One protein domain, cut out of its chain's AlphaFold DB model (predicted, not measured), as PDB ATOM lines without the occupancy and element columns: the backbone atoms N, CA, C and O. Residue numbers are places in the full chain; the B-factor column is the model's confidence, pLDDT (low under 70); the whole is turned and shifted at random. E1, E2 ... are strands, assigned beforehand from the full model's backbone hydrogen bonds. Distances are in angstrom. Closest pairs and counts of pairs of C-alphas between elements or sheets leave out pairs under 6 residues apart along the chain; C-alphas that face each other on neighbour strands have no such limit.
ATOM      1  N   ALA A  33      26.768 -23.164  58.638       55.38
ATOM      2  CA  ALA A  33      26.046 -24.420  58.603       55.38
ATOM      3  C   ALA A  33      27.055 -25.504  58.235       55.38
ATOM      4  O   ALA A  33      27.562 -25.521  57.119       55.38
ATOM      5  N   ASN A  34      27.409 -26.372  59.184       66.62
ATOM      6  CA  ASN A  34      28.254 -27.526  58.896       66.62
ATOM      7  C   ASN A  34      27.574 -28.352  57.800       66.62
ATOM      8  O   ASN A  34      26.454 -28.825  57.996       66.62
ATOM      9  N   VAL A  35      28.236 -28.526  56.657       73.25
ATOM     10  CA  VAL A  35      27.712 -29.373  55.583       73.25
ATOM     11  C   VAL A  35      27.933 -30.815  56.016       73.25
ATOM     12  O   VAL A  35      29.079 -31.254  56.115       73.25
ATOM     13  N   ILE A  36      26.856 -31.529  56.342       78.75
ATOM     14  CA  ILE A  36      26.910 -32.939  56.735       78.75
ATOM     15  C   ILE A  36      26.579 -33.790  55.514       78.75
ATOM     16  O   ILE A  36      25.521 -33.626  54.913       78.75
ATOM     17  N   ILE A  37      27.481 -34.703  55.170       79.44
ATOM     18  CA  ILE A  37      27.323 -35.637  54.057       79.44
ATOM     19  C   ILE A  37      27.395 -37.049  54.617       79.44
ATOM     20  O   ILE A  37      28.332 -37.363  55.345       79.44
ATOM     21  N   GLU A  38      26.427 -37.897  54.286       79.31
ATOM     22  CA  GLU A  38      26.454 -39.313  54.655       79.31
ATOM     23  C   GLU A  38      26.918 -40.159  53.467       79.31
ATOM     24  O   GLU A  38      26.448 -39.953  52.349       79.31
ATOM     25  N   ALA A  39      27.855 -41.078  53.705       77.31
ATOM     26  CA  ALA A  39      28.450 -41.919  52.669       77.31
ATOM     27  C   ALA A  39      28.902 -43.280  53.228       77.31
ATOM     28  O   ALA A  39      29.014 -43.463  54.444       77.31
ATOM     29  N   SER A  40      29.179 -44.222  52.334       75.44
ATOM     30  CA  SER A  40      29.748 -45.537  52.638       75.44
ATOM     31  C   SER A  40      31.228 -45.588  52.233       75.44
ATOM     32  O   SER A  40      31.668 -44.800  51.388       75.44
ATOM     33  N   PRO A  41      32.038 -46.480  52.824       79.44
ATOM     34  CA  PRO A  41      33.389 -46.735  52.326       79.44
ATOM     35  C   PRO A  41      33.370 -47.068  50.824       79.44
ATOM     36  O   PRO A  41      32.438 -47.705  50.347       79.44
ATOM     37  N   GLY A  42      34.376 -46.612  50.075       72.44
ATOM     38  CA  GLY A  42      34.475 -46.836  48.624       72.44
ATOM     39  C   GLY A  42      33.713 -45.832  47.745       72.44
ATOM     40  O   GLY A  42      33.972 -45.758  46.542       72.44
ATOM     41  N   ASP A  43      32.820 -45.020  48.318       73.88
ATOM     42  CA  ASP A  43      32.008 -44.087  47.536       73.88
ATOM     43  C   ASP A  43      32.847 -42.990  46.856       73.88
ATOM     44  O   ASP A  43      33.778 -42.416  47.428       73.88
ATOM     45  N   THR A  44      32.451 -42.628  45.632       80.62
ATOM     46  CA  THR A  44      32.855 -41.375  44.982       80.62
ATOM     47  C   THR A  44      31.619 -40.565  44.628       80.62
ATOM     48  O   THR A  44      30.752 -41.037  43.897       80.62
ATOM     49  N   PHE A  45      31.544 -39.333  45.121       76.38
ATOM     50  CA  PHE A  45      30.374 -38.476  44.945       76.38
ATOM     51  C   PHE A  45      30.759 -37.003  44.805       76.38
ATOM     52  O   PHE A  45      31.796 -36.557  45.297       76.38
ATOM     53  N   ASN A  46      29.896 -36.232  44.142       78.75
ATOM     54  CA  ASN A  46      29.999 -34.778  44.077       78.75
ATOM     55  C   ASN A  46      29.026 -34.188  45.102       78.75
ATOM     56  O   ASN A  46      27.813 -34.326  44.956       78.75
ATOM     57  N   ALA A  47      29.550 -33.535  46.131       76.75
ATOM     58  CA  ALA A  47      28.737 -32.795  47.081       76.75
ATOM     59  C   ALA A  47      28.480 -31.385  46.546       76.75
ATOM     60  O   ALA A  47      29.409 -30.714  46.089       76.75
ATOM     61  N   PHE A  48      27.216 -30.964  46.586       76.12
ATOM     62  CA  PHE A  48      26.800 -29.624  46.194       76.12
ATOM     63  C   PHE A  48      27.002 -28.643  47.349       76.12
ATOM     64  O   PHE A  48      26.654 -28.938  48.494       76.12
ATOM     65  N   PHE A  49      27.535 -27.472  47.026       74.00
ATOM     66  CA  PHE A  49      27.697 -26.350  47.935       74.00
ATOM     67  C   PHE A  49      26.999 -25.154  47.291       74.00
ATOM     68  O   PHE A  49      27.255 -24.834  46.137       74.00
ATOM     69  N   ASP A  50      26.099 -24.500  48.020       64.00
ATOM     70  CA  ASP A  50      25.547 -23.205  47.606       64.00
ATOM     71  C   ASP A  50      26.258 -22.102  48.382       64.00
ATOM     72  O   ASP A  50      25.670 -21.365  49.175       64.00
ATOM     73  N   GLN A  51      27.587 -22.096  48.270       67.88
ATOM     74  CA  GLN A  51      28.403 -21.172  49.030       67.88
ATOM     75  C   GLN A  51      28.923 -20.068  48.132       67.88
ATOM     76  O   GLN A  51      29.885 -20.234  47.375       67.88
ATOM     77  N   GLN A  52      28.280 -18.916  48.278       77.44
ATOM     78  CA  GLN A  52      28.755 -17.669  47.721       77.44
ATOM     79  C   GLN A  52      29.488 -16.873  48.792       77.44
ATOM     80  O   GLN A  52      28.922 -16.532  49.832       77.44
ATOM     81  N   TYR A  53      30.745 -16.542  48.521       79.62
ATOM     82  CA  TYR A  53      31.476 -15.572  49.324       79.62
ATOM     83  C   TYR A  53      31.673 -14.314  48.509       79.62
ATOM     84  O   TYR A  53      32.299 -14.326  47.449       79.62
ATOM     85  N   ASN A  54      31.166 -13.215  49.052       86.00
ATOM     86  CA  ASN A  54      31.369 -11.893  48.500       86.00
ATOM     87  C   ASN A  54      32.094 -11.052  49.548       86.00
ATOM     88  O   ASN A  54      31.620 -10.920  50.677       86.00
ATOM     89  N   LYS A  55      33.245 -10.488  49.185       86.12
ATOM     90  CA  LYS A  55      33.980  -9.546  50.033       86.12
ATOM     91  C   LYS A  55      34.242  -8.277  49.248       86.12
ATOM     92  O   LYS A  55      34.828  -8.328  48.174       86.12
ATOM     93  N   THR A  56      33.815  -7.145  49.784       87.50
ATOM     94  CA  THR A  56      34.014  -5.842  49.150       87.50
ATOM     95  C   THR A  56      35.132  -5.063  49.831       87.50
ATOM     96  O   THR A  56      35.465  -5.327  50.988       87.50
ATOM     97  N   ASN A  57      35.708  -4.101  49.109       85.88
ATOM     98  CA  ASN A  57      36.725  -3.177  49.621       85.88
ATOM     99  C   ASN A  57      37.961  -3.870  50.233       85.88
ATOM    100  O   ASN A  57      38.449  -3.468  51.289       85.88
ATOM    101  N   VAL A  58      38.489  -4.904  49.574       86.94
ATOM    102  CA  VAL A  58      39.781  -5.507  49.939       86.94
ATOM    103  C   VAL A  58      40.902  -4.578  49.478       86.94
ATOM    104  O   VAL A  58      40.971  -4.263  48.293       86.94
ATOM    105  N   TYR A  59      41.753  -4.125  50.400       86.69
ATOM    106  CA  TYR A  59      42.871  -3.228  50.102       86.69
ATOM    107  C   TYR A  59      44.151  -4.020  49.819       86.69
ATOM    108  O   TYR A  59      44.563  -4.845  50.635       86.69
ATOM    109  N   SER A  60      44.777  -3.789  48.663       85.75
ATOM    110  CA  SER A  60      46.052  -4.416  48.287       85.75
ATOM    111  C   SER A  60      46.666  -3.733  47.059       85.75
ATOM    112  O   SER A  60      45.957  -3.074  46.293       85.75
ATOM    113  N   ASN A  61      47.973  -3.905  46.828       83.94
ATOM    114  CA  ASN A  61      48.590  -3.531  45.546       83.94
ATOM    115  C   ASN A  61      48.328  -4.578  44.452       83.94
ATOM    116  O   ASN A  61      48.481  -4.275  43.273       83.94
ATOM    117  N   HIS A  62      47.899  -5.780  44.847       84.62
ATOM    118  CA  HIS A  62      47.626  -6.915  43.968       84.62
ATOM    119  C   HIS A  62      46.242  -7.479  44.258       84.62
ATOM    120  O   HIS A  62      45.850  -7.598  45.421       84.62
ATOM    121  N   SER A  63      45.511  -7.870  43.217       86.19
ATOM    122  CA  SER A  63      44.233  -8.555  43.391       86.19
ATOM    123  C   SER A  63      44.414 -10.049  43.171       86.19
ATOM    124  O   SER A  63      45.150 -10.482  42.287       86.19
ATOM    125  N   GLY A  64      43.773 -10.863  44.003       88.62
ATOM    126  CA  GLY A  64      43.869 -12.305  43.851       88.62
ATOM    127  C   GLY A  64      42.821 -13.068  44.636       88.62
ATOM    128  O   GLY A  64      42.319 -12.596  45.663       88.62
ATOM    129  N   VAL A  65      42.516 -14.255  44.122       90.44
ATOM    130  CA  VAL A  65      41.602 -15.246  44.696       90.44
ATOM    131  C   VAL A  65      42.263 -16.619  44.670       90.44
ATOM    132  O   VAL A  65      42.931 -16.966  43.700       90.44
ATOM    133  N   CYS A  66      42.083 -17.394  45.735       91.12
ATOM    134  CA  CYS A  66      42.666 -18.723  45.924       91.12
ATOM    135  C   CYS A  66      41.629 -19.611  46.624       91.12
ATOM    136  O   CYS A  66      41.140 -19.271  47.703       91.12
ATOM    137  N   LEU A  67      41.269 -20.729  45.997       90.88
ATOM    138  CA  LEU A  67      40.247 -21.667  46.469       90.88
ATOM    139  C   LEU A  67      40.884 -23.003  46.820       90.88
ATOM    140  O   LEU A  67      41.665 -23.523  46.037       90.88
ATOM    141  N   GLY A  68      40.520 -23.635  47.929       91.38
ATOM    142  CA  GLY A  68      40.968 -25.006  48.162       91.38
ATOM    143  C   GLY A  68      40.813 -25.464  49.595       91.38
ATOM    144  O   GLY A  68      39.993 -24.937  50.345       91.38
ATOM    145  N   PHE A  69      41.591 -26.470  49.976       91.81
ATOM    146  CA  PHE A  69      41.393 -27.173  51.240       91.81
ATOM    147  C   PHE A  69      42.448 -26.841  52.292       91.81
ATOM    148  O   PHE A  69      43.624 -26.673  51.989       91.81
ATOM    149  N   GLY A  70      42.036 -26.846  53.558       88.69
ATOM    150  CA  GLY A  70      42.925 -26.699  54.709       88.69
ATOM    151  C   GLY A  70      42.880 -25.317  55.356       88.69
ATOM    152  O   GLY A  70      42.002 -24.505  55.089       88.69
ATOM    153  N   ASN A  71      43.825 -25.063  56.257       83.44
ATOM    154  CA  ASN A  71      44.046 -23.748  56.854       83.44
ATOM    155  C   ASN A  71      45.385 -23.219  56.352       83.44
ATOM    156  O   ASN A  71      46.335 -23.991  56.238       83.44
ATOM    157  N   PHE A  72      45.497 -21.911  56.163       79.19
ATOM    158  CA  PHE A  72      46.792 -21.275  55.965       79.19
ATOM    159  C   PHE A  72      46.924 -20.062  56.883       79.19
ATOM    160  O   PHE A  72      45.941 -19.416  57.245       79.19
ATOM    161  N   ARG A  73      48.158 -19.791  57.306       73.31
ATOM    162  CA  ARG A  73      48.517 -18.519  57.938       73.31
ATOM    163  C   ARG A  73      48.900 -17.531  56.849       73.31
ATOM    164  O   ARG A  73      49.299 -17.957  55.766       73.31
ATOM    165  N   ASN A  74      48.805 -16.242  57.157       78.31
ATOM    166  CA  ASN A  74      49.172 -15.184  56.226       78.31
ATOM    167  C   ASN A  74      50.528 -15.480  55.583       78.31
ATOM    168  O   ASN A  74      51.539 -15.629  56.270       78.31
ATOM    169  N   THR A  75      50.516 -15.625  54.264       82.31
ATOM    170  CA  THR A  75      51.688 -15.955  53.453       82.31
ATOM    171  C   THR A  75      51.876 -14.849  52.436       82.31
ATOM    172  O   THR A  75      50.909 -14.389  51.828       82.31
ATOM    173  N   ALA A  76      53.112 -14.377  52.285       81.81
ATOM    174  CA  ALA A  76      53.414 -13.339  51.312       81.81
ATOM    175  C   ALA A  76      53.081 -13.885  49.923       81.81
ATOM    176  O   ALA A  76      53.545 -14.977  49.576       81.81
ATOM    177  N   PHE A  77      52.296 -13.161  49.124       78.44
ATOM    178  CA  PHE A  77      51.817 -13.719  47.853       78.44
ATOM    179  C   PHE A  77      52.971 -14.024  46.875       78.44
ATOM    180  O   PHE A  77      52.877 -14.950  46.076       78.44
ATOM    181  N   TRP A  78      54.093 -13.307  46.997       76.31
ATOM    182  CA  TRP A  78      55.321 -13.548  46.233       76.31
ATOM    183  C   TRP A  78      56.003 -14.888  46.549       76.31
ATOM    184  O   TRP A  78      56.756 -15.402  45.729       76.31
ATOM    185  N   SER A  79      55.777 -15.441  47.745       71.12
ATOM    186  CA  SER A  79      56.433 -16.672  48.212       71.12
ATOM    187  C   SER A  79      55.699 -17.949  47.796       71.12
ATOM    188  O   SER A  79      56.324 -18.995  47.642       71.12
ATOM    189  N   ALA A  80      54.381 -17.865  47.599       71.69
ATOM    190  CA  ALA A  80      53.543 -18.958  47.134       71.69
ATOM    191  C   ALA A  80      52.306 -18.373  46.439       71.69
ATOM    192  O   ALA A  80      51.574 -17.585  47.051       71.69
ATOM    193  N   PRO A  81      52.026 -18.758  45.184       76.06
ATOM    194  CA  PRO A  81      50.992 -18.095  44.410       76.06
ATOM    195  C   PRO A  81      49.567 -18.503  44.831       76.06
ATOM    196  O   PRO A  81      48.631 -17.793  44.506       76.06
ATOM    197  N   CYS A  82      49.393 -19.585  45.599       85.06
ATOM    198  CA  CYS A  82      48.189 -19.896  46.381       85.06
ATOM    199  C   CYS A  82      48.554 -20.958  47.433       85.06
ATOM    200  O   CYS A  82      49.071 -22.014  47.065       85.06
ATOM    201  N   PRO A  83      48.331 -20.712  48.737       84.44
ATOM    202  CA  PRO A  83      48.696 -21.664  49.790       84.44
ATOM    203  C   PRO A  83      47.703 -22.825  49.939       84.44
ATOM    204  O   PRO A  83      47.946 -23.742  50.722       84.44
ATOM    205  N   LEU A  84      46.568 -22.780  49.236       88.62
ATOM    206  CA  LEU A  84      45.540 -23.806  49.311       88.62
ATOM    207  C   LEU A  84      45.716 -24.815  48.172       88.62
ATOM    208  O   LEU A  84      45.790 -24.403  47.020       88.62
ATOM    209  N   PRO A  85      45.746 -26.125  48.444       90.62
ATOM    210  CA  PRO A  85      45.664 -27.151  47.412       90.62
ATOM    211  C   PRO A  85      44.239 -27.304  46.853       90.62
ATOM    212  O   PRO A  85      43.257 -27.305  47.600       90.62
ATOM    213  N   SER A  86      44.140 -27.524  45.540       90.56
ATOM    214  CA  SER A  86      42.895 -27.857  44.824       90.56
ATOM    215  C   SER A  86      42.419 -29.288  45.081       90.56
ATOM    216  O   SER A  86      41.247 -29.605  44.878       90.56
ATOM    217  N   LYS A  87      43.331 -30.150  45.542       94.00
ATOM    218  CA  LYS A  87      43.104 -31.558  45.849       94.00
ATOM    219  C   LYS A  87      43.912 -31.971  47.070       94.00
ATOM    220  O   LYS A  87      45.109 -31.702  47.138       94.00
ATOM    221  N   VAL A  88      43.272 -32.647  48.017       94.12
ATOM    222  CA  VAL A  88      43.923 -33.157  49.229       94.12
ATOM    223  C   VAL A  88      43.525 -34.589  49.516       94.12
ATOM    224  O   VAL A  88      42.361 -34.955  49.390       94.12
ATOM    225  N   THR A  89      44.488 -35.360  50.002       94.88
ATOM    226  CA  THR A  89      44.265 -36.674  50.604       94.88
ATOM    227  C   THR A  89      44.590 -36.552  52.086       94.88
ATOM    228  O   THR A  89      45.658 -36.052  52.436       94.88
ATOM    229  N   ASP A  90      43.665 -36.935  52.967       91.00
ATOM    230  CA  ASP A  90      43.964 -36.957  54.407       91.00
ATOM    231  C   ASP A  90      44.649 -38.264  54.835       91.00
ATOM    232  O   ASP A  90      44.752 -39.195  54.035       91.00
ATOM    233  N   PRO A  91      45.098 -38.370  56.100       92.25
ATOM    234  CA  PRO A  91      45.706 -39.596  56.610       92.25
ATOM    235  C   PRO A  91      44.798 -40.833  56.567       92.25
ATOM    236  O   PRO A  91      45.309 -41.945  56.627       92.25
ATOM    237  N   ASN A  92      43.476 -40.661  56.454       90.12
ATOM    238  CA  ASN A  92      42.525 -41.765  56.315       90.12
ATOM    239  C   ASN A  92      42.310 -42.161  54.842       90.12
ATOM    240  O   ASN A  92      41.499 -43.035  54.556       90.12
ATOM    241  N   GLY A  93      43.008 -41.513  53.904       91.62
ATOM    242  CA  GLY A  93      42.911 -41.761  52.469       91.62
ATOM    243  C   GLY A  93      41.720 -41.088  51.785       91.62
ATOM    244  O   GLY A  93      41.525 -41.303  50.592       91.62
ATOM    245  N   ILE A  94      40.937 -40.256  52.484       93.31
ATOM    246  CA  ILE A  94      39.815 -39.528  51.876       93.31
ATOM    247  C   ILE A  94      40.366 -38.441  50.963       93.31
ATOM    248  O   ILE A  94      41.013 -37.495  51.438       93.31
ATOM    249  N   ILE A  95      40.033 -38.533  49.680       94.81
ATOM    250  CA  ILE A  95      40.395 -37.547  48.667       94.81
ATOM    251  C   ILE A  95      39.268 -36.521  48.560       94.81
ATOM    252  O   ILE A  95      38.112 -36.889  48.372       94.81
ATOM    253  N   ALA A  96      39.608 -35.240  48.675       94.25
ATOM    254  CA  ALA A  96      38.724 -34.121  48.371       94.25
ATOM    255  C   ALA A  96      39.324 -33.317  47.215       94.25
ATOM    256  O   ALA A  96      40.511 -32.994  47.245       94.25
ATOM    257  N   GLU A  97      38.521 -33.009  46.203       94.06
ATOM    258  CA  GLU A  97      38.944 -32.332  44.979       94.06
ATOM    259  C   GLU A  97      37.934 -31.238  44.619       94.06
ATOM    260  O   GLU A  97      36.728 -31.486  44.541       94.06
ATOM    261  N   MET A  98      38.425 -30.017  44.409       91.25
ATOM    262  CA  MET A  98      37.633 -28.915  43.867       91.25
ATOM    263  C   MET A  98      37.124 -29.332  42.493       91.25
ATOM    264  O   MET A  98      37.939 -29.539  41.602       91.25
ATOM    265  N   PHE A  99      35.809 -29.485  42.322       88.31
ATOM    266  CA  PHE A  99      35.261 -30.060  41.096       88.31
ATOM    267  C   PHE A  99      34.682 -28.988  40.177       88.31
ATOM    268  O   PHE A  99      35.150 -28.864  39.049       88.31
ATOM    269  N   ASN A 100      33.745 -28.177  40.681       86.62
ATOM    270  CA  ASN A 100      33.219 -27.016  39.964       86.62
ATOM    271  C   ASN A 100      33.206 -25.789  40.875       86.62
ATOM    272  O   ASN A 100      32.571 -25.816  41.937       86.62
ATOM    273  N   ALA A 101      33.876 -24.720  40.453       88.88
ATOM    274  CA  ALA A 101      33.880 -23.456  41.173       88.88
ATOM    275  C   ALA A 101      34.285 -22.280  40.288       88.88
ATOM    276  O   ALA A 101      35.075 -22.422  39.360       88.88
ATOM    277  N   ASP A 102      33.816 -21.106  40.676       90.31
ATOM    278  CA  ASP A 102      34.123 -19.826  40.071       90.31
ATOM    279  C   ASP A 102      34.647 -18.874  41.135       90.31
ATOM    280  O   ASP A 102      34.090 -18.765  42.229       90.31
ATOM    281  N   ALA A 103      35.701 -18.137  40.813       90.69
ATOM    282  CA  ALA A 103      36.142 -17.025  41.635       90.69
ATOM    283  C   ALA A 103      36.583 -15.861  40.766       90.69
ATOM    284  O   ALA A 103      37.201 -16.043  39.721       90.69
ATOM    285  N   SER A 104      36.285 -14.653  41.226       90.19
ATOM    286  CA  SER A 104      36.692 -13.417  40.582       90.19
ATOM    287  C   SER A 104      37.102 -12.370  41.610       90.19
ATOM    288  O   SER A 104      36.509 -12.267  42.685       90.19
ATOM    289  N   ALA A 105      38.115 -11.588  41.263       88.69
ATOM    290  CA  ALA A 105      38.470 -10.336  41.903       88.69
ATOM    291  C   ALA A 105      38.385  -9.223  40.860       88.69
ATOM    292  O   ALA A 105      38.841  -9.403  39.735       88.69
ATOM    293  N   TYR A 106      37.794  -8.082  41.204       87.00
ATOM    294  CA  TYR A 106      37.661  -6.962  40.276       87.00
ATOM    295  C   TYR A 106      37.743  -5.604  40.974       87.00
ATOM    296  O   TYR A 106      37.211  -5.404  42.068       87.00
ATOM    297  N   THR A 107      38.407  -4.650  40.327       80.50
ATOM    298  CA  THR A 107      38.486  -3.244  40.738       80.50
ATOM    299  C   THR A 107      37.464  -2.415  39.971       80.50
ATOM    300  O   THR A 107      37.183  -2.668  38.801       80.50
ATOM    301  N   THR A 108      36.925  -1.376  40.606       70.06
ATOM    302  CA  THR A 108      35.990  -0.447  39.955       70.06
ATOM    303  C   THR A 108      36.698   0.686  39.210       70.06
ATOM    304  O   THR A 108      36.136   1.215  38.254       70.06
ATOM    305  N   THR A 109      37.925   1.056  39.595       66.81
ATOM    306  CA  THR A 109      38.690   2.140  38.952       66.81
ATOM    307  C   THR A 109      40.211   1.984  39.127       66.81
ATOM    308  O   THR A 109      40.701   1.972  40.258       66.81
ATOM    309  N   PRO A 110      41.001   1.923  38.030       69.00
ATOM    310  CA  PRO A 110      40.598   1.519  36.682       69.00
ATOM    311  C   PRO A 110      39.974   0.119  36.717       69.00
ATOM    312  O   PRO A 110      40.287  -0.670  37.607       69.00
ATOM    313  N   TRP A 111      39.073  -0.175  35.779       70.00
ATOM    314  CA  TRP A 111      38.458  -1.497  35.667       70.00
ATOM    315  C   TRP A 111      39.523  -2.542  35.332       70.00
ATOM    316  O   TRP A 111      40.122  -2.501  34.260       70.00
ATOM    317  N   SER A 112      39.749  -3.465  36.258       77.25
ATOM    318  CA  SER A 112      40.544  -4.675  36.059       77.25
ATOM    319  C   SER A 112      39.816  -5.819  36.740       77.25
ATOM    320  O   SER A 112      39.169  -5.616  37.771       77.25
ATOM    321  N   SER A 113      39.859  -7.004  36.149       84.25
ATOM    322  CA  SER A 113      39.305  -8.200  36.761       84.25
ATOM    323  C   SER A 113      40.210  -9.386  36.499       84.25
ATOM    324  O   SER A 113      40.815  -9.504  35.436       84.25
ATOM    325  N   VAL A 114      40.281 -10.271  37.482       87.44
ATOM    326  CA  VAL A 114      40.873 -11.593  37.351       87.44
ATOM    327  C   VAL A 114      39.862 -12.610  37.814       87.44
ATOM    328  O   VAL A 114      39.230 -12.448  38.855       87.44
ATOM    329  N   SER A 115      39.683 -13.656  37.030       89.50
ATOM    330  CA  SER A 115      38.795 -14.749  37.357       89.50
ATOM    331  C   SER A 115      39.413 -16.087  37.003       89.50
ATOM    332  O   SER A 115      40.260 -16.199  36.113       89.50
ATOM    333  N   ILE A 116      38.967 -17.097  37.736       90.00
ATOM    334  CA  ILE A 116      39.241 -18.499  37.485       90.00
ATOM    335  C   ILE A 116      37.924 -19.265  37.496       90.00
ATOM    336  O   ILE A 116      37.092 -19.063  38.382       90.00
ATOM    337  N   ASN A 117      37.770 -20.153  36.519       91.69
ATOM    338  CA  ASN A 117      36.738 -21.180  36.509       91.69
ATOM    339  C   ASN A 117      37.412 -22.553  36.599       91.69
ATOM    340  O   ASN A 117      38.374 -22.840  35.877       91.69
ATOM    341  N   ILE A 118      36.903 -23.386  37.498       87.50
ATOM    342  CA  ILE A 118      37.227 -24.801  37.615       87.50
ATOM    343  C   ILE A 118      36.006 -25.565  37.119       87.50
ATOM    344  O   ILE A 118      34.919 -25.414  37.682       87.50
ATOM    345  N   LEU A 119      36.201 -26.414  36.113       85.50
ATOM    346  CA  LEU A 119      35.175 -27.290  35.571       85.50
ATOM    347  C   LEU A 119      35.695 -28.724  35.546       85.50
ATOM    348  O   LEU A 119      36.763 -29.019  35.005       85.50
ATOM    349  N   ASN A 120      34.925 -29.639  36.125       82.06
ATOM    350  CA  ASN A 120      35.260 -31.057  36.195       82.06
ATOM    351  C   ASN A 120      36.645 -31.354  36.808       82.06
ATOM    352  O   ASN A 120      37.346 -32.273  36.377       82.06
ATOM    353  N   GLY A 121      37.045 -30.582  37.816       79.44
ATOM    354  CA  GLY A 121      38.313 -30.757  38.526       79.44
ATOM    355  C   GLY A 121      39.534 -30.189  37.811       79.44
ATOM    356  O   GLY A 121      40.662 -30.471  38.210       79.44
ATOM    357  N   ARG A 122      39.339 -29.411  36.742       84.75
ATOM    358  CA  ARG A 122      40.420 -28.771  35.991       84.75
ATOM    359  C   ARG A 122      40.133 -27.292  35.815       84.75
ATOM    360  O   ARG A 122      38.979 -26.897  35.683       84.75
ATOM    361  N   LYS A 123      41.191 -26.486  35.768       86.56
ATOM    362  CA  LYS A 123      41.086 -25.098  35.318       86.56
ATOM    363  C   LYS A 123      40.539 -25.084  33.890       86.56
ATOM    364  O   LYS A 123      41.182 -25.626  32.991       86.56
ATOM    365  N   ASP A 124      39.393 -24.446  33.712       86.44
ATOM    366  CA  ASP A 124      38.747 -24.252  32.414       86.44
ATOM    367  C   ASP A 124      39.120 -22.887  31.832       86.44
ATOM    368  O   ASP A 124      39.660 -22.784  30.730       86.44
ATOM    369  N   PHE A 125      38.941 -21.833  32.634       86.81
ATOM    370  CA  PHE A 125      39.166 -20.452  32.224       86.81
ATOM    371  C   PHE A 125      40.048 -19.687  33.214       86.81
ATOM    372  O   PHE A 125      39.979 -19.883  34.427       86.81
ATOM    373  N   CYS A 126      40.855 -18.776  32.670       85.00
ATOM    374  CA  CYS A 126      41.623 -17.773  33.399       85.00
ATOM    375  C   CYS A 126      41.654 -16.480  32.574       85.00
ATOM    376  O   CYS A 126      41.844 -16.530  31.356       85.00
ATOM    377  N   THR A 127      41.489 -15.329  33.225       84.31
ATOM    378  CA  THR A 127      41.535 -14.027  32.543       84.31
ATOM    379  C   THR A 127      42.895 -13.758  31.891       84.31
ATOM    380  O   THR A 127      43.947 -13.952  32.498       84.31
ATOM    381  N   THR A 128      42.884 -13.254  30.656       74.50
ATOM    382  CA  THR A 128      44.096 -12.862  29.923       74.50
ATOM    383  C   THR A 128      44.872 -11.776  30.676       74.50
ATOM    384  O   THR A 128      44.311 -10.736  31.006       74.50
ATOM    385  N   GLY A 129      46.168 -12.001  30.915       75.62
ATOM    386  CA  GLY A 129      47.041 -11.083  31.665       75.62
ATOM    387  C   GLY A 129      47.163 -11.401  33.160       75.62
ATOM    388  O   GLY A 129      48.072 -10.891  33.810       75.62
ATOM    389  N   ALA A 130      46.319 -12.294  33.688       84.38
ATOM    390  CA  ALA A 130      46.447 -12.812  35.043       84.38
ATOM    391  C   ALA A 130      47.474 -13.953  35.121       84.38
ATOM    392  O   ALA A 130      47.675 -14.715  34.172       84.38
ATOM    393  N   THR A 131      48.082 -14.118  36.293       87.50
ATOM    394  CA  THR A 131      48.809 -15.340  36.649       87.50
ATOM    395  C   THR A 131      47.835 -16.307  37.313       87.50
ATOM    396  O   THR A 131      47.322 -16.019  38.392       87.50
ATOM    397  N   CYS A 132      47.593 -17.465  36.695       86.94
ATOM    398  CA  CYS A 132      46.670 -18.471  37.222       86.94
ATOM    399  C   CYS A 132      47.334 -19.832  37.403       86.94
ATOM    400  O   CYS A 132      48.046 -20.303  36.514       86.94
ATOM    401  N   GLY A 133      47.011 -20.490  38.512       86.00
ATOM    402  CA  GLY A 133      47.248 -21.919  38.707       86.00
ATOM    403  C   GLY A 133      45.950 -22.710  38.633       86.00
ATOM    404  O   GLY A 133      44.957 -22.232  38.090       86.00
ATOM    405  N   ASP A 134      45.951 -23.917  39.189       85.88
ATOM    406  CA  ASP A 134      44.805 -24.834  39.107       85.88
ATOM    407  C   ASP A 134      43.571 -24.344  39.879       85.88
ATOM    408  O   ASP A 134      42.453 -24.776  39.611       85.88
ATOM    409  N   ASN A 135      43.769 -23.451  40.848       88.19
ATOM    410  CA  ASN A 135      42.749 -23.015  41.799       88.19
ATOM    411  C   ASN A 135      42.919 -21.571  42.288       88.19
ATOM    412  O   ASN A 135      42.357 -21.187  43.317       88.19
ATOM    413  N   TYR A 136      43.698 -20.770  41.565       90.38
ATOM    414  CA  TYR A 136      43.879 -19.361  41.875       90.38
ATOM    415  C   TYR A 136      44.035 -18.515  40.618       90.38
ATOM    416  O   TYR A 136      44.518 -18.991  39.589       90.38
ATOM    417  N   ALA A 137      43.696 -17.239  40.751       89.44
ATOM    418  CA  ALA A 137      44.011 -16.194  39.788       89.44
ATOM    419  C   ALA A 137      44.545 -14.973  40.537       89.44
ATOM    420  O   ALA A 137      43.982 -14.575  41.559       89.44
ATOM    421  N   VAL A 138      45.633 -14.398  40.031       88.50
ATOM    422  CA  VAL A 138      46.277 -13.202  40.578       88.50
ATOM    423  C   VAL A 138      46.516 -12.207  39.457       88.50
ATOM    424  O   VAL A 138      47.049 -12.567  38.406       88.50
ATOM    425  N   ASP A 139      46.156 -10.954  39.702       85.44
ATOM    426  CA  ASP A 139      46.590  -9.832  38.887       85.44
ATOM    427  C   ASP A 139      47.948  -9.332  39.396       85.44
ATOM    428  O   ASP A 139      48.025  -8.818  40.520       85.44
ATOM    429  N   PRO A 140      49.028  -9.464  38.607       69.12
ATOM    430  CA  PRO A 140      50.315  -8.892  38.969       69.12
ATOM    431  C   PRO A 140      50.355  -7.357  38.830       69.12
ATOM    432  O   PRO A 140      51.402  -6.775  39.117       69.12
ATOM    433  N   LEU A 141      49.288  -6.687  38.361       64.12
ATOM    434  CA  LEU A 141      49.299  -5.247  38.085       64.12
ATOM    435  C   LEU A 141      49.461  -4.383  39.343       64.12
ATOM    436  O   LEU A 141      48.516  -3.917  39.978       64.12
ATOM    437  N   ASN A 142      50.732  -4.084  39.583       56.31
ATOM    438  CA  ASN A 142      51.297  -3.087  40.472       56.31
ATOM    439  C   ASN A 142      50.922  -1.670  39.999       56.31
ATOM    440  O   ASN A 142      51.643  -1.037  39.224       56.31
ATOM    441  N   THR A 143      49.794  -1.134  40.458       55.28
ATOM    442  CA  THR A 143      49.622   0.328  40.458       55.28
ATOM    443  C   THR A 143      50.118   0.894  41.783       55.28
ATOM    444  O   THR A 143      49.558   0.528  42.816       55.28
ATOM    445  N   PRO A 144      51.111   1.802  41.776       48.66
ATOM    446  CA  PRO A 144      51.577   2.462  42.988       48.66
ATOM    447  C   PRO A 144      50.410   3.152  43.712       48.66
ATOM    448  O   PRO A 144      49.718   3.969  43.105       48.66
ATOM    449  N   GLY A 145      50.194   2.828  44.994       57.75
ATOM    450  CA  GLY A 145      49.223   3.507  45.871       57.75
ATOM    451  C   GLY A 145      48.159   2.627  46.539       57.75
ATOM    452  O   GLY A 145      47.411   3.140  47.370       57.75
ATOM    453  N   GLY A 146      48.104   1.327  46.233       63.69
ATOM    454  CA  GLY A 146      47.090   0.403  46.748       63.69
ATOM    455  C   GLY A 146      45.691   0.681  46.192       63.69
ATOM    456  O   GLY A 146      45.281   1.825  45.996       63.69
ATOM    457  N   LYS A 147      44.931  -0.376  45.905       76.88
ATOM    458  CA  LYS A 147      43.558  -0.270  45.403       76.88
ATOM    459  C   LYS A 147      42.609  -1.111  46.229       76.88
ATOM    460  O   LYS A 147      42.982  -2.128  46.805       76.88
ATOM    461  N   TYR A 148      41.358  -0.670  46.233       84.94
ATOM    462  CA  TYR A 148      40.244  -1.459  46.723       84.94
ATOM    463  C   TYR A 148      39.695  -2.315  45.588       84.94
ATOM    464  O   TYR A 148      39.426  -1.813  44.493       84.94
ATOM    465  N   TYR A 149      39.512  -3.600  45.857       87.19
ATOM    466  CA  TYR A 149      38.876  -4.525  44.932       87.19
ATOM    467  C   TYR A 149      37.804  -5.356  45.637       87.19
ATOM    468  O   TYR A 149      37.772  -5.477  46.864       87.19
ATOM    469  N   ASN A 150      36.891  -5.899  44.843       88.50
ATOM    470  CA  ASN A 150      35.823  -6.769  45.304       88.50
ATOM    471  C   ASN A 150      36.116  -8.198  44.870       88.50
ATOM    472  O   ASN A 150      36.691  -8.424  43.810       88.50
ATOM    473  N   VAL A 151      35.695  -9.150  45.686       88.44
ATOM    474  CA  VAL A 151      35.831 -10.582  45.454       88.44
ATOM    475  C   VAL A 151      34.452 -11.200  45.437       88.44
ATOM    476  O   VAL A 151      33.650 -10.931  46.332       88.44
ATOM    477  N   SER A 152      34.209 -12.048  44.447       88.81
ATOM    478  CA  SER A 152      33.030 -12.898  44.378       88.81
ATOM    479  C   SER A 152      33.450 -14.313  44.029       88.81
ATOM    480  O   SER A 152      34.182 -14.524  43.059       88.81
ATOM    481  N   THR A 153      33.004 -15.279  44.824       87.56
ATOM    482  CA  THR A 153      33.254 -16.696  44.573       87.56
ATOM    483  C   THR A 153      31.982 -17.498  44.708       87.56
ATOM    484  O   THR A 153      31.200 -17.250  45.623       87.56
ATOM    485  N   ASN A 154      31.842 -18.510  43.868       86.75
ATOM    486  CA  ASN A 154      30.794 -19.509  43.928       86.75
ATOM    487  C   ASN A 154      31.447 -20.890  43.865       86.75
ATOM    488  O   ASN A 154      32.049 -21.250  42.856       86.75
ATOM    489  N   ILE A 155      31.354 -21.663  44.942       84.00
ATOM    490  CA  ILE A 155      31.841 -23.044  44.953       84.00
ATOM    491  C   ILE A 155      30.622 -23.933  44.820       84.00
ATOM    492  O   ILE A 155      29.860 -24.024  45.771       84.00
ATOM    493  N   SER A 156      30.440 -24.567  43.661       81.44
ATOM    494  CA  SER A 156      29.233 -25.347  43.371       81.44
ATOM    495  C   SER A 156      29.383 -26.820  43.727       81.44
ATOM    496  O   SER A 156      28.473 -27.406  44.305       81.44
ATOM    497  N   PHE A 157      30.521 -27.443  43.396       83.00
ATOM    498  CA  PHE A 157      30.736 -28.866  43.665       83.00
ATOM    499  C   PHE A 157      32.147 -29.168  44.164       83.00
ATOM    500  O   PHE A 157      33.143 -28.753  43.566       83.00
ATOM    501  N   VAL A 158      32.220 -29.996  45.205       86.62
ATOM    502  CA  VAL A 158      33.448 -30.678  45.634       86.62
ATOM    503  C   VAL A 158      33.251 -32.173  45.455       86.62
ATOM    504  O   VAL A 158      32.245 -32.733  45.891       86.62
ATOM    505  N   ARG A 159      34.220 -32.829  44.823       88.38
ATOM    506  CA  ARG A 159      34.239 -34.281  44.695       88.38
ATOM    507  C   ARG A 159      34.952 -34.896  45.888       88.38
ATOM    508  O   ARG A 159      36.059 -34.485  46.233       88.38
ATOM    509  N   PHE A 160      34.337 -35.916  46.466       89.75
ATOM    510  CA  PHE A 160      34.949 -36.769  47.471       89.75
ATOM    511  C   PHE A 160      35.102 -38.184  46.928       89.75
ATOM    512  O   PHE A 160      34.189 -38.700  46.288       89.75
ATOM    513  N   THR A 161      36.243 -38.802  47.217       90.25
ATOM    514  CA  THR A 161      36.492 -40.227  46.983       90.25
ATOM    515  C   THR A 161      36.961 -40.850  48.290       90.25
ATOM    516  O   THR A 161      37.973 -40.432  48.861       90.25
ATOM    517  N   LEU A 162      36.189 -41.814  48.784       87.38
ATOM    518  CA  LEU A 162      36.430 -42.525  50.031       87.38
ATOM    519  C   LEU A 162      37.117 -43.865  49.729       87.38
ATOM    520  O   LEU A 162      36.680 -44.568  48.821       87.38
ATOM    521  N   PRO A 163      38.168 -44.263  50.465       83.88
ATOM    522  CA  PRO A 163      38.728 -45.601  50.311       83.88
ATOM    523  C   PRO A 163      37.728 -46.663  50.786       83.88
ATOM    524  O   PRO A 163      36.980 -46.434  51.738       83.88
ATOM    525  N   SER A 164      37.728 -47.844  50.163       77.25
ATOM    526  CA  SER A 164      36.895 -48.982  50.596       77.25
ATOM    527  C   SER A 164      37.273 -49.497  51.988       77.25
ATOM    528  O   SER A 164      36.447 -50.041  52.710       77.25
ATOM    529  N   THR A 165      38.513 -49.256  52.418       78.81
ATOM    530  CA  THR A 165      39.008 -49.604  53.757       78.81
ATOM    531  C   THR A 165      38.710 -48.538  54.818       78.81
ATOM    532  O   THR A 165      39.218 -48.638  55.935       78.81
ATOM    533  N   LEU A 166      37.967 -47.475  54.482       82.50
ATOM    534  CA  LEU A 166      37.684 -46.385  55.412       82.50
ATOM    535  C   LEU A 166      36.792 -46.875  56.557       82.50
ATOM    536  O   LEU A 166      35.695 -47.374  56.327       82.50
ATOM    537  N   ALA A 167      37.232 -46.699  57.801       80.75
ATOM    538  CA  ALA A 167      36.414 -47.075  58.949       80.75
ATOM    539  C   ALA A 167      35.169 -46.169  59.072       80.75
ATOM    540  O   ALA A 167      35.241 -44.975  58.754       80.75
ATOM    541  N   PRO A 168      34.040 -46.669  59.602       82.69
ATOM    542  CA  PRO A 168      32.921 -45.821  59.995       82.69
ATOM    543  C   PRO A 168      33.353 -44.730  60.963       82.69
ATOM    544  O   PRO A 168      34.160 -44.958  61.865       82.69
ATOM    545  N   GLY A 169      32.787 -43.541  60.812       86.19
ATOM    546  CA  GLY A 169      33.158 -42.417  61.653       86.19
ATOM    547  C   GLY A 169      32.729 -41.075  61.096       86.19
ATOM    548  O   GLY A 169      32.038 -40.970  60.087       86.19
ATOM    549  N   ARG A 170      33.141 -40.018  61.794       90.12
ATOM    550  CA  ARG A 170      32.927 -38.634  61.375       90.12
ATOM    551  C   ARG A 170      34.266 -38.044  60.979       90.12
ATOM    552  O   ARG A 170      35.140 -37.874  61.823       90.12
ATOM    553  N   TYR A 171      34.391 -37.692  59.715       92.38
ATOM    554  CA  TYR A 171      35.575 -37.080  59.140       92.38
ATOM    555  C   TYR A 171      35.283 -35.622  58.832       92.38
ATOM    556  O   TYR A 171      34.152 -35.265  58.507       92.38
ATOM    557  N   ARG A 172      36.291 -34.762  58.965       91.06
ATOM    558  CA  ARG A 172      36.142 -33.333  58.701       91.06
ATOM    559  C   ARG A 172      37.101 -32.889  57.619       91.06
ATOM    560  O   ARG A 172      38.286 -33.210  57.659       91.06
ATOM    561  N   LYS A 173      36.579 -32.113  56.684       90.19
ATOM    562  CA  LYS A 173      37.348 -31.399  55.674       90.19
ATOM    563  C   LYS A 173      37.028 -29.928  55.803       90.19
ATOM    564  O   LYS A 173      35.908 -29.565  56.139       90.19
ATOM    565  N   LYS A 174      38.024 -29.094  55.542       89.12
ATOM    566  CA  LYS A 174      37.861 -27.653  55.601       89.12
ATOM    567  C   LYS A 174      38.079 -27.075  54.221       89.12
ATOM    568  O   LYS A 174      39.170 -27.219  53.671       89.12
ATOM    569  N   LEU A 175      37.028 -26.481  53.682       89.25
ATOM    570  CA  LEU A 175      37.065 -25.699  52.462       89.25
ATOM    571  C   LEU A 175      37.342 -24.247  52.837       89.25
ATOM    572  O   LEU A 175      36.756 -23.723  53.785       89.25
ATOM    573  N   THR A 176      38.246 -23.612  52.110       88.94
ATOM    574  CA  THR A 176      38.769 -22.301  52.466       88.94
ATOM    575  C   THR A 176      38.883 -21.415  51.237       88.94
ATOM    576  O   THR A 176      39.244 -21.859  50.147       88.94
ATOM    577  N   LEU A 177      38.592 -20.134  51.451       87.44
ATOM    578  CA  LEU A 177      38.796 -19.059  50.496       87.44
ATOM    579  C   LEU A 177      39.891 -18.118  51.004       87.44
ATOM    580  O   LEU A 177      39.793 -17.560  52.106       87.44
ATOM    581  N   GLY A 178      40.907 -17.916  50.170       88.44
ATOM    582  CA  GLY A 178      41.958 -16.922  50.342       88.44
ATOM    583  C   GLY A 178      41.848 -15.779  49.334       88.44
ATOM    584  O   GLY A 178      41.483 -15.987  48.178       88.44
ATOM    585  N   VAL A 179      42.199 -14.570  49.771       89.88
ATOM    586  CA  VAL A 179      42.328 -13.370  48.922       89.88
ATOM    587  C   VAL A 179      43.612 -12.627  49.275       89.88
ATOM    588  O   VAL A 179      44.127 -12.805  50.378       89.88
ATOM    589  N   ILE A 180      44.117 -11.776  48.386       88.06
ATOM    590  CA  ILE A 180      45.286 -10.941  48.681       88.06
ATOM    591  C   ILE A 180      44.848  -9.636  49.371       88.06
ATOM    592  O   ILE A 180      44.194  -8.792  48.779       88.06
ATOM    593  N   SER A 181      45.220  -9.449  50.633       86.75
ATOM    594  CA  SER A 181      45.041  -8.191  51.375       86.75
ATOM    595  C   SER A 181      46.396  -7.750  51.900       86.75
ATOM    596  O   SER A 181      47.135  -8.577  52.434       86.75
ATOM    597  N   ASP A 182      46.726  -6.473  51.732       84.88
ATOM    598  CA  ASP A 182      48.007  -5.895  52.161       84.88
ATOM    599  C   ASP A 182      49.238  -6.623  51.587       84.88
ATOM    600  O   ASP A 182      50.277  -6.693  52.237       84.88
ATOM    601  N   ASP A 183      49.130  -7.194  50.380       83.00
ATOM    602  CA  ASP A 183      50.157  -8.045  49.752       83.00
ATOM    603  C   ASP A 183      50.421  -9.390  50.477       83.00
ATOM    604  O   ASP A 183      51.448 -10.053  50.287       83.00
ATOM    605  N   TRP A 184      49.451  -9.862  51.262       88.31
ATOM    606  CA  TRP A 184      49.449 -11.195  51.867       88.31
ATOM    607  C   TRP A 184      48.204 -11.970  51.466       88.31
ATOM    608  O   TRP A 184      47.096 -11.430  51.434       88.31
ATOM    609  N   TRP A 185      48.350 -13.274  51.245       89.44
ATOM    610  CA  TRP A 185      47.197 -14.162  51.259       89.44
ATOM    611  C   TRP A 185      46.571 -14.119  52.647       89.44
ATOM    612  O   TRP A 185      47.225 -14.435  53.639       89.44
ATOM    613  N   ASN A 186      45.295 -13.764  52.706       88.81
ATOM    614  CA  ASN A 186      44.485 -13.741  53.909       88.81
ATOM    615  C   ASN A 186      43.273 -14.645  53.716       88.81
ATOM    616  O   ASN A 186      42.594 -14.602  52.687       88.81
ATOM    617  N   GLN A 187      42.986 -15.454  54.728       88.12
ATOM    618  CA  GLN A 187      41.779 -16.266  54.757       88.12
ATOM    619  C   GLN A 187      40.563 -15.368  55.001       88.12
ATOM    620  O   GLN A 187      40.536 -14.610  55.970       88.12
ATOM    621  N   VAL A 188      39.536 -15.474  54.157       84.44
ATOM    622  CA  VAL A 188      38.324 -14.638  54.266       84.44
ATOM    623  C   VAL A 188      37.024 -15.423  54.316       84.44
ATOM    624  O   VAL A 188      36.006 -14.874  54.723       84.44
ATOM    625  N   GLY A 189      37.065 -16.702  53.960       82.12
ATOM    626  CA  GLY A 189      35.946 -17.621  54.101       82.12
ATOM    627  C   GLY A 189      36.458 -18.993  54.505       82.12
ATOM    628  O   GLY A 189      37.538 -19.408  54.078       82.12
ATOM    629  N   ASN A 190      35.704 -19.678  55.355       85.38
ATOM    630  CA  ASN A 190      35.903 -21.096  55.584       85.38
ATOM    631  C   ASN A 190      34.580 -21.813  55.823       85.38
ATOM    632  O   ASN A 190      33.603 -21.225  56.292       85.38
ATOM    633  N   GLN A 191      34.592 -23.096  55.495       85.00
ATOM    634  CA  GLN A 191      33.464 -23.984  55.643       85.00
ATOM    635  C   GLN A 191      33.959 -25.347  56.099       85.00
ATOM    636  O   GLN A 191      34.758 -26.002  55.423       85.00
ATOM    637  N   ASP A 192      33.458 -25.774  57.252       86.81
ATOM    638  CA  ASP A 192      33.670 -27.128  57.732       86.81
ATOM    639  C   ASP A 192      32.661 -28.067  57.056       86.81
ATOM    640  O   ASP A 192      31.453 -27.810  56.983       86.81
ATOM    641  N   ILE A 193      33.191 -29.166  56.536       87.75
ATOM    642  CA  ILE A 193      32.469 -30.234  55.856       87.75
ATOM    643  C   ILE A 193      32.636 -31.475  56.717       87.75
ATOM    644  O   ILE A 193      33.759 -31.917  56.962       87.75
ATOM    645  N   GLN A 194      31.532 -32.041  57.185       89.69
ATOM    646  CA  GLN A 194      31.528 -33.267  57.962       89.69
ATOM    647  C   GLN A 194      31.040 -34.426  57.094       89.69
ATOM    648  O   GLN A 194      29.879 -34.477  56.708       89.69
ATOM    649  N   ILE A 195      31.916 -35.393  56.844       88.19
ATOM    650  CA  ILE A 195      31.588 -36.637  56.154       88.19
ATOM    651  C   ILE A 195      31.317 -37.692  57.226       88.19
ATOM    652  O   ILE A 195      32.196 -38.024  58.022       88.19
ATOM    653  N   VAL A 196      30.091 -38.191  57.290       86.50
ATOM    654  CA  VAL A 196      29.675 -39.278  58.173       86.50
ATOM    655  C   VAL A 196      29.723 -40.565  57.367       86.50
ATOM    656  O   VAL A 196      28.865 -40.818  56.527       86.50
ATOM    657  N   VAL A 197      30.747 -41.368  57.629       82.31
ATOM    658  CA  VAL A 197      30.928 -42.671  56.998       82.31
ATOM    659  C   VAL A 197      30.216 -43.708  57.842       82.31
ATOM    660  O   VAL A 197      30.490 -43.830  59.042       82.31
ATOM    661  N   ARG A 198      29.302 -44.454  57.229       75.88
ATOM    662  CA  ARG A 198      28.558 -45.532  57.881       75.88
ATOM    663  C   ARG A 198      28.902 -46.859  57.202       75.88
ATOM    664  O   ARG A 198      28.882 -46.947  55.980       75.88
TER     665      ARG A 198
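AT A GLANCE: This is residues 33 to 198 of the 313 residues of an uncharacterized protein of Vibrio splendidus (UniProt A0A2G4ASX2). The domain is a long, narrow sandwich of two twisted sheets, partly face to face, with most strands running along the longest axis. One sheet holds E2, E9, E5, E4, E6 and E7, the other E1, E11, E10, E3 and E8; E3 packs on E5, and E8 on E6, while E1 lies at one end. The printed part has 166 residues with no named helix and eleven named strands, E1 to E11 in chain order, and the class is all strand. The first sheet is branched and its neighbours are antiparallel; the second has the order E1, E11, E10, E3, E8 and is mixed. The whole is compact, with a radius of gyration of the C-alphas of 16.5 A, and elongated, spanning 55 by 28 by 27 A.

IN THESE COORDINATES: E1, residues 35 to 39, begins at C-alpha 35 (27.712, -29.373, 55.583). E2, residues 44 to 60, is 39.4 A long and bends by 86 degrees at residue 57. E3 is residues 63 to 69 and E4 residues 87 to 89. E5, residues 95 to 108, is 38.4 A long and bends by 56 degrees at residue 100. E6 is residues 111 to 119, 26.0 A long; E7 is residues 122 to 126 and E8 residues 136 to 139. E9, residues 147 to 161, is 40.6 A long and bends by 55 degrees at residue 156. E10, residues 169 to 181, measures 37.7 A. E11, residues 184 to 197, measures 36.9 A, bends by 56 degrees at residue 188 and ends at C-alpha 197 (30.928, -42.671, 56.998).

HOW THE PARTS SIT: In the branched sheet E5 has E4 and E6 on one side and E9 on the other side. N 102 and O 154 of E5 and E9 are 2.8 A apart, N 88 and O 96 of E4 and E5 2.9 A, and N 105 and O 114 of the hairpin E5 and E6 2.8 A. E4, E5, E6 and E7 form a meander, each strand the antiparallel neighbour of the one before; N 119 and O 122 are 2.9 A apart. E2 is an edge strand beside E9, with N 47 and O 158 2.8 A apart. In the other sheet E1 is parallel to E11, with N 37 and O 194 2.9 A apart. The hairpin E10 and E11 has N 173 and O 193 at 2.8 A, E10 and E3 have N 178 and O 66 at 2.8 A, and E3 and E8 have N 139 and O 63 at 2.8 A. Between the sheets, the closest C-alphas of E3 and E5, Gly 64 and Ala 105, are 6.1 A apart; those of E6 and E8, Ile 116 and Ala 137, 5.8 A.

THE WHOLE: The two farthest C-alphas, of Pro 144 and Arg 198, are 55.3 A apart. The printed part has no cut. The link from E3 to E4, residues 70 to 86, is long; its residues 75 to 76 pair with residues 184 to 185 of E11. The mean pLDDT of the printed part is 83.2; residues 33 to 34, 50 to 51, 109 to 110 and 140 to 146 are under 70.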